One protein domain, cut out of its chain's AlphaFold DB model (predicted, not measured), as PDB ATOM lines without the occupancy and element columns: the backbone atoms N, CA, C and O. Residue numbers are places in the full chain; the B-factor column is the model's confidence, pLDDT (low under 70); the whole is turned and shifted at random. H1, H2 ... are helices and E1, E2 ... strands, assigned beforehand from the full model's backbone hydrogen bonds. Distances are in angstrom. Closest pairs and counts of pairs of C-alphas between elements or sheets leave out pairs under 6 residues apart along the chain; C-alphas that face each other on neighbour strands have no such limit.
ATOM      1  N   TRP A 145     -11.282  15.164 -32.408       93.94
ATOM      2  CA  TRP A 145     -12.580  15.034 -33.066       93.94
ATOM      3  C   TRP A 145     -13.509  14.127 -32.252       93.94
ATOM      4  O   TRP A 145     -14.670  14.470 -32.022       93.94
ATOM      5  N   PHE A 146     -12.993  13.009 -31.733       93.81
ATOM      6  CA  PHE A 146     -13.760  12.116 -30.863       93.81
ATOM      7  C   PHE A 146     -14.126  12.780 -29.533       93.81
ATOM      8  O   PHE A 146     -15.261  12.637 -29.078       93.81
ATOM      9  N   SER A 147     -13.215  13.553 -28.932       92.69
ATOM     10  CA  SER A 147     -13.490  14.285 -27.688       92.69
ATOM     11  C   SER A 147     -14.627  15.297 -27.844       92.69
ATOM     12  O   SER A 147     -15.516  15.355 -26.994       92.69
ATOM     13  N   LEU A 148     -14.645  16.058 -28.946       92.81
ATOM     14  CA  LEU A 148     -15.748  16.975 -29.239       92.81
ATOM     15  C   LEU A 148     -17.068  16.212 -29.414       92.81
ATOM     16  O   LEU A 148     -18.079  16.591 -28.823       92.81
ATOM     17  N   ASN A 149     -17.068  15.138 -30.208       92.00
ATOM     18  CA  ASN A 149     -18.277  14.362 -30.483       92.00
ATOM     19  C   ASN A 149     -18.849  13.712 -29.219       92.00
ATOM     20  O   ASN A 149     -20.068  13.699 -29.039       92.00
ATOM     21  N   ALA A 150     -17.996  13.239 -28.309       90.81
ATOM     22  CA  ALA A 150     -18.424  12.748 -27.004       90.81
ATOM     23  C   ALA A 150     -19.169  13.842 -26.220       90.81
ATOM     24  O   ALA A 150     -20.292  13.610 -25.752       90.81
ATOM     25  N   ALA A 151     -18.602  15.051 -26.145       88.81
ATOM     26  CA  ALA A 151     -19.246  16.183 -25.481       88.81
ATOM     27  C   ALA A 151     -20.591  16.548 -26.135       88.81
ATOM     28  O   ALA A 151     -21.589  16.717 -25.435       88.81
ATOM     29  N   CYS A 152     -20.645  16.577 -27.471       88.94
ATOM     30  CA  CYS A 152     -21.864  16.851 -28.245       88.94
ATOM     31  C   CYS A 152     -22.940  15.772 -28.082       88.94
ATOM     32  O   CYS A 152     -24.128  16.070 -28.165       88.94
ATOM     33  N   SER A 153     -22.539  14.537 -27.777       87.56
ATOM     34  CA  SER A 153     -23.446  13.414 -27.513       87.56
ATOM     35  C   SER A 153     -24.013  13.412 -26.086       87.56
ATOM     36  O   SER A 153     -24.752  12.502 -25.718       87.56
ATOM     37  N   GLY A 154     -23.663  14.405 -25.259       83.44
ATOM     38  CA  GLY A 154     -24.175  14.545 -23.895       83.44
ATOM     39  C   GLY A 154     -23.508  13.631 -22.864       83.44
ATOM     40  O   GLY A 154     -24.021  13.501 -21.756       83.44
ATOM     41  N   THR A 155     -22.358  13.023 -23.188       81.62
ATOM     42  CA  THR A 155     -21.588  12.234 -22.200       81.62
ATOM     43  C   THR A 155     -20.991  13.096 -21.088       81.62
ATOM     44  O   THR A 155     -20.779  12.615 -19.979       81.62
ATOM     45  N   THR A 156     -20.765  14.383 -21.353       80.25
ATOM     46  CA  THR A 156     -20.289  15.361 -20.370       80.25
ATOM     47  C   THR A 156     -21.317  16.466 -20.183       80.25
ATOM     48  O   THR A 156     -21.781  17.049 -21.164       80.25
ATOM     49  N   GLN A 157     -21.636  16.808 -18.933       85.12
ATOM     50  CA  GLN A 157     -22.508  17.947 -18.649       85.12
ATOM     51  C   GLN A 157     -21.762  19.276 -18.856       85.12
ATOM     52  O   GLN A 157     -20.707  19.481 -18.250       85.12
ATOM     53  N   PRO A 158     -22.295  20.202 -19.675       88.81
ATOM     54  CA  PRO A 158     -21.709  21.526 -19.832       88.81
ATOM     55  C   PRO A 158     -21.786  22.327 -18.521       88.81
ATOM     56  O   PRO A 158     -22.825  22.314 -17.860       88.81
ATOM     57  N   PRO A 159     -20.740  23.088 -18.152       90.94
ATOM     58  CA  PRO A 159     -20.684  23.800 -16.870       90.94
ATOM     59  C   PRO A 159     -21.618  25.018 -16.782       90.94
ATOM     60  O   PRO A 159     -21.859  25.534 -15.694       90.94
ATOM     61  N   ASN A 160     -22.109  25.534 -17.912       93.38
ATOM     62  CA  ASN A 160     -23.007  26.686 -17.963       93.38
ATOM     63  C   ASN A 160     -23.817  26.713 -19.273       93.38
ATOM     64  O   ASN A 160     -23.543  25.958 -20.207       93.38
ATOM     65  N   LYS A 161     -24.803  27.618 -19.350       93.12
ATOM     66  CA  LYS A 161     -25.688  27.773 -20.520       93.12
ATOM     67  C   LYS A 161     -24.925  28.096 -21.808       93.12
ATOM     68  O   LYS A 161     -25.281  27.593 -22.865       93.12
ATOM     69  N   THR A 162     -23.864  28.900 -21.728       91.44
ATOM     70  CA  THR A 162     -23.042  29.254 -22.895       91.44
ATOM     71  C   THR A 162     -22.320  28.030 -23.453       91.44
ATOM     72  O   THR A 162     -22.360  27.793 -24.656       91.44
ATOM     73  N   ALA A 163     -21.717  27.219 -22.583       90.38
ATOM     74  CA  ALA A 163     -21.075  25.967 -22.961       90.38
ATOM     75  C   ALA A 163     -22.090  24.968 -23.532       90.38
ATOM     76  O   ALA A 163     -21.791  24.289 -24.507       90.38
ATOM     77  N   GLN A 164     -23.307  24.921 -22.983       91.31
ATOM     78  CA  GLN A 164     -24.385  24.092 -23.521       91.31
ATOM     79  C   GLN A 164     -24.769  24.504 -24.948       91.31
ATOM     80  O   GLN A 164     -24.857  23.641 -25.816       91.31
ATOM     81  N   SER A 165     -24.944  25.802 -25.211       91.75
ATOM     82  CA  SER A 165     -25.211  26.309 -26.562       91.75
ATOM     83  C   SER A 165     -24.051  26.047 -27.523       91.75
ATOM     84  O   SER A 165     -24.289  25.697 -28.675       91.75
ATOM     85  N   ALA A 166     -22.804  26.187 -27.062       91.31
ATOM     86  CA  ALA A 166     -21.620  25.908 -27.872       91.31
ATOM     87  C   ALA A 166     -21.552  24.428 -28.275       91.31
ATOM     88  O   ALA A 166     -21.448  24.124 -29.459       91.31
ATOM     89  N   VAL A 167     -21.711  23.513 -27.315       90.81
ATOM     90  CA  VAL A 167     -21.741  22.065 -27.563       90.81
ATOM     91  C   VAL A 167     -22.909  21.678 -28.474       90.81
ATOM     92  O   VAL A 167     -22.716  20.914 -29.414       90.81
ATOM     93  N   ALA A 168     -24.101  22.248 -28.265       89.94
ATOM     94  CA  ALA A 168     -25.255  22.018 -29.139       89.94
ATOM     95  C   ALA A 168     -25.019  22.503 -30.582       89.94
ATOM     96  O   ALA A 168     -25.558  21.926 -31.522       89.94
ATOM     97  N   ALA A 169     -24.196  23.536 -30.761       91.38
ATOM     98  CA  ALA A 169     -23.760  24.022 -32.065       91.38
ATOM     99  C   ALA A 169     -22.542  23.261 -32.626       91.38
ATOM    100  O   ALA A 169     -22.061  23.608 -33.698       91.38
ATOM    101  N   GLY A 170     -22.000  22.254 -31.928       91.88
ATOM    102  CA  GLY A 170     -20.767  21.574 -32.342       91.88
ATOM    103  C   GLY A 170     -19.535  22.485 -32.315       91.88
ATOM    104  O   GLY A 170     -18.603  22.304 -33.099       91.88
ATOM    105  N   CYS A 171     -19.545  23.499 -31.453       93.50
ATOM    106  CA  CYS A 171     -18.490  24.490 -31.309       93.50
ATOM    107  C   CYS A 171     -17.717  24.260 -30.012       93.50
ATOM    108  O   CYS A 171     -18.298  24.052 -28.946       93.50
ATOM    109  N   GLY A 172     -16.395  24.360 -30.082       93.12
ATOM    110  CA  GLY A 172     -15.544  24.202 -28.910       93.12
ATOM    111  C   GLY A 172     -14.067  24.223 -29.256       93.12
ATOM    112  O   GLY A 172     -13.689  24.227 -30.421       93.12
ATOM    113  N   VAL A 173     -13.222  24.233 -28.231       93.81
ATOM    114  CA  VAL A 173     -11.777  24.052 -28.383       93.81
ATOM    115  C   VAL A 173     -11.385  22.836 -27.570       93.81
ATOM    116  O   VAL A 173     -11.685  22.765 -26.378       93.81
ATOM    117  N   VAL A 174     -10.720  21.884 -28.212       94.19
ATOM    118  CA  VAL A 174     -10.143  20.726 -27.536       94.19
ATOM    119  C   VAL A 174      -8.666  20.998 -27.303       94.19
ATOM    120  O   VAL A 174      -7.928  21.278 -28.245       94.19
ATOM    121  N   VAL A 175      -8.249  20.924 -26.041       94.75
ATOM    122  CA  VAL A 175      -6.840  20.973 -25.645       94.75
ATOM    123  C   VAL A 175      -6.416  19.548 -25.318       94.75
ATOM    124  O   VAL A 175      -6.771  19.019 -24.266       94.75
ATOM    125  N   ASP A 176      -5.704  18.921 -26.245       91.25
ATOM    126  CA  ASP A 176      -5.250  17.538 -26.144       91.25
ATOM    127  C   ASP A 176      -3.753  17.499 -25.834       91.25
ATOM    128  O   ASP A 176      -2.921  17.937 -26.628       91.25
ATOM    129  N   ILE A 177      -3.408  17.002 -24.648       92.44
ATOM    130  CA  ILE A 177      -2.032  16.950 -24.154       92.44
ATOM    131  C   ILE A 177      -1.579  15.495 -24.170       92.44
ATOM    132  O   ILE A 177      -1.816  14.741 -23.224       92.44
ATOM    133  N   GLY A 178      -0.899  15.119 -25.246       89.31
ATOM    134  CA  GLY A 178      -0.407  13.770 -25.465       89.31
ATOM    135  C   GLY A 178       1.073  13.588 -25.138       89.31
ATOM    136  O   GLY A 178       1.766  14.471 -24.627       89.31
ATOM    137  N   PHE A 179       1.562  12.395 -25.477       90.31
ATOM    138  CA  PHE A 179       2.972  12.021 -25.358       90.31
ATOM    139  C   PHE A 179       3.867  12.820 -26.320       90.31
ATOM    140  O   PHE A 179       4.917  13.312 -25.920       90.31
ATOM    141  N   SER A 180       3.446  12.955 -27.580       88.81
ATOM    142  CA  SER A 180       4.259  13.562 -28.643       88.81
ATOM    143  C   SER A 180       4.091  15.076 -28.759       88.81
ATOM    144  O   SER A 180       5.051  15.771 -29.084       88.81
ATOM    145  N   ALA A 181       2.891  15.589 -28.481       87.50
ATOM    146  CA  ALA A 181       2.556  16.994 -28.672       87.50
ATOM    147  C   ALA A 181       1.393  17.437 -27.773       87.50
ATOM    148  O   ALA A 181       0.658  16.618 -27.215       87.50
ATOM    149  N   CYS A 182       1.244  18.754 -27.650       90.94
ATOM    150  CA  CYS A 182       0.054  19.422 -27.143       90.94
ATOM    151  C   CYS A 182      -0.675  20.073 -28.321       90.94
ATOM    152  O   CYS A 182      -0.105  20.936 -28.987       90.94
ATOM    153  N   ASN A 183      -1.919  19.677 -28.558       90.62
ATOM    154  CA  ASN A 183      -2.751  20.194 -29.632       90.62
ATOM    155  C   ASN A 183      -3.851  21.089 -29.068       90.62
ATOM    156  O   ASN A 183      -4.566  20.701 -28.146       90.62
ATOM    157  N   VAL A 184      -4.024  22.269 -29.656       94.62
ATOM    158  CA  VAL A 184      -5.166  23.151 -29.402       94.62
ATOM    159  C   VAL A 184      -5.991  23.199 -30.678       94.62
ATOM    160  O   VAL A 184      -5.585  23.800 -31.672       94.62
ATOM    161  N   VAL A 185      -7.138  22.523 -30.655       94.62
ATOM    162  CA  VAL A 185      -7.952  22.255 -31.842       94.62
ATOM    163  C   VAL A 185      -9.312  22.930 -31.713       94.62
ATOM    164  O   VAL A 185     -10.174  22.441 -30.977       94.62
ATOM    165  N   PRO A 186      -9.524  24.063 -32.395       94.94
ATOM    166  CA  PRO A 186     -10.822  24.710 -32.455       94.94
ATOM    167  C   PRO A 186     -11.753  24.018 -33.459       94.94
ATOM    168  O   PRO A 186     -11.355  23.629 -34.560       94.94
ATOM    169  N   PHE A 187     -13.021  23.927 -33.080       94.50
ATOM    170  CA  PHE A 187     -14.112  23.384 -33.870       94.50
ATOM    171  C   PHE A 187     -15.263  24.380 -33.966       94.50
ATOM    172  O   PHE A 187     -15.590  25.073 -32.996       94.50
ATOM    173  N   PHE A 188     -15.904  24.409 -35.130       92.94
ATOM    174  CA  PHE A 188     -17.107  25.188 -35.396       92.94
ATOM    175  C   PHE A 188     -18.073  24.354 -36.234       92.94
ATOM    176  O   PHE A 188     -17.668  23.784 -37.247       92.94
ATOM    177  N   ASN A 189     -19.338  24.253 -35.817       91.69
ATOM    178  CA  ASN A 189     -20.350  23.421 -36.481       91.69
ATOM    179  C   ASN A 189     -19.904  21.959 -36.701       91.69
ATOM    180  O   ASN A 189     -20.164  21.367 -37.747       91.69
ATOM    181  N   GLY A 190     -19.184  21.385 -35.733       87.50
ATOM    182  CA  GLY A 190     -18.658  20.016 -35.788       87.50
ATOM    183  C   GLY A 190     -17.458  19.828 -36.723       87.50
ATOM    184  O   GLY A 190     -16.955  18.713 -36.855       87.50
ATOM    185  N   GLN A 191     -16.979  20.898 -37.364       90.12
ATOM    186  CA  GLN A 191     -15.839  20.868 -38.274       90.12
ATOM    187  C   GLN A 191     -14.585  21.431 -37.614       90.12
ATOM    188  O   GLN A 191     -14.630  22.432 -36.898       90.12
ATOM    189  N   LEU A 192     -13.454  20.780 -37.877       90.25
ATOM    190  CA  LEU A 192     -12.138  21.208 -37.415       90.25
ATOM    191  C   LEU A 192     -11.689  22.442 -38.210       90.25
ATOM    192  O   LEU A 192     -11.650  22.416 -39.440       90.25
ATOM    193  N   LEU A 193     -11.318  23.518 -37.517       89.62
ATOM    194  CA  LEU A 193     -10.805  24.737 -38.147       89.62
ATOM    195  C   LEU A 193      -9.286  24.636 -38.355       89.62
ATOM    196  O   LEU A 193      -8.496  25.160 -37.571       89.62
ATOM    197  N   ALA A 194      -8.869  23.943 -39.418       79.25
ATOM    198  CA  ALA A 194      -7.470  23.539 -39.611       79.25
ATOM    199  C   ALA A 194      -6.480  24.716 -39.651       79.25
ATOM    200  O   ALA A 194      -5.385  24.611 -39.111       79.25
ATOM    201  N   GLY A 195      -6.877  25.858 -40.225       77.38
ATOM    202  CA  GLY A 195      -6.010  27.038 -40.363       77.38
ATOM    203  C   GLY A 195      -5.657  27.757 -39.054       77.38
ATOM    204  O   GLY A 195      -4.828  28.661 -39.069       77.38
ATOM    205  N   VAL A 196      -6.286  27.386 -37.938       74.69
ATOM    206  CA  VAL A 196      -6.055  27.973 -36.605       74.69
ATOM    207  C   VAL A 196      -5.769  26.913 -35.537       74.69
ATOM    208  O   VAL A 196      -5.640  27.245 -34.360       74.69
ATOM    209  N   ALA A 197      -5.675  25.640 -35.932       77.06
ATOM    210  CA  ALA A 197      -5.234  24.580 -35.042       77.06
ATOM    211  C   ALA A 197      -3.729  24.720 -34.778       77.06
ATOM    212  O   ALA A 197      -2.945  24.997 -35.688       77.06
ATOM    213  N   TRP A 198      -3.338  24.555 -33.518       77.81
ATOM    214  CA  TRP A 198      -1.955  24.714 -33.084       77.81
ATOM    215  C   TRP A 198      -1.420  23.411 -32.507       77.81
ATOM    216  O   TRP A 198      -2.075  22.783 -31.675       77.81
ATOM    217  N   GLU A 199      -0.210  23.051 -32.919       76.19
ATOM    218  CA  GLU A 199       0.555  21.935 -32.377       76.19
ATOM    219  C   GLU A 199       1.830  22.475 -31.721       76.19
ATOM    220  O   GLU A 199       2.645  23.152 -32.350       76.19
ATOM    221  N   GLY A 200       2.002  22.166 -30.439       70.44
ATOM    222  CA  GLY A 200       3.219  22.429 -29.689       70.44
ATOM    223  C   GLY A 200       3.949  21.142 -29.358       70.44
ATOM    224  O   GLY A 200       3.473  20.346 -28.546       70.44
ATOM    225  N   THR A 201       5.148  20.956 -29.903       59.12
ATOM    226  CA  THR A 201       6.063  19.913 -29.428       59.12
ATOM    227  C   THR A 201       6.590  20.279 -28.044       59.12
ATOM    228  O   THR A 201       7.142  21.367 -27.860       59.12
ATOM    229  N   ARG A 202       6.482  19.367 -27.066       50.22
ATOM    230  CA  ARG A 202       7.258  19.516 -25.826       50.22
ATOM    231  C   ARG A 202       8.738  19.461 -26.202       50.22
ATOM    232  O   ARG A 202       9.166  18.514 -26.859       50.22
TER     233      ARG A 202
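AT A GLANCE: This is residues 145 to 202 of the 207 residues of the protein "Actin-like protein arp-6" of Monoraphidium neglectum (UniProt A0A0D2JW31). A small antiparallel sheet has helix H1 slantwise over one face and helix H2 at the end where E1 begins. The printed part has 58 residues, in the order H1, H2, E1, E2, E3, with a mixed class. The sheet, E1 - E2 - E3, is a meander, each strand the antiparallel neighbour of the one before. The whole is only just compact, close to loose, radius of gyration of the C-alphas 11.9 A, spanning 34 by 22 by 17 A.

IN THESE COORDINATES: E2, residues 182 to 188, is 19.9 A long; E1, 172 to 177, 16.1 A; E3, 198 to 200, 6.6 A, ending at C-alpha 200 (3.219, 22.429, -29.689). H1, 145 to 152, is 10.6 A long, from C-alpha 145 (-12.580, 15.034, -33.066); H2, 161 to 168, 10.4 A.

HOW THE PARTS SIT: Hairpin E1 and E2 has N 174 and O 185 at 2.9 A; hairpin E2 and E3 has N 184 and O 198 at 2.9 A. H1 is over E1, height over the sheet 9.1 A, closest C-alphas Leu 148 and Val 174, 7.0 A. H2 only grazes the sheet. H1 and H2 only just touch, with 3 pairs of C-alphas within 8 A, closest Cys 152 and Val 167, 5.3 A. In H1 and H2 every O i to N i+4 pair is within hydrogen-bond range.

THE WHOLE: The C-alphas farthest apart, Lys 161 and Arg 202, are 34.4 A apart. The printed part has no cut and no long link. Residues 201 to 202 have pLDDT under 70.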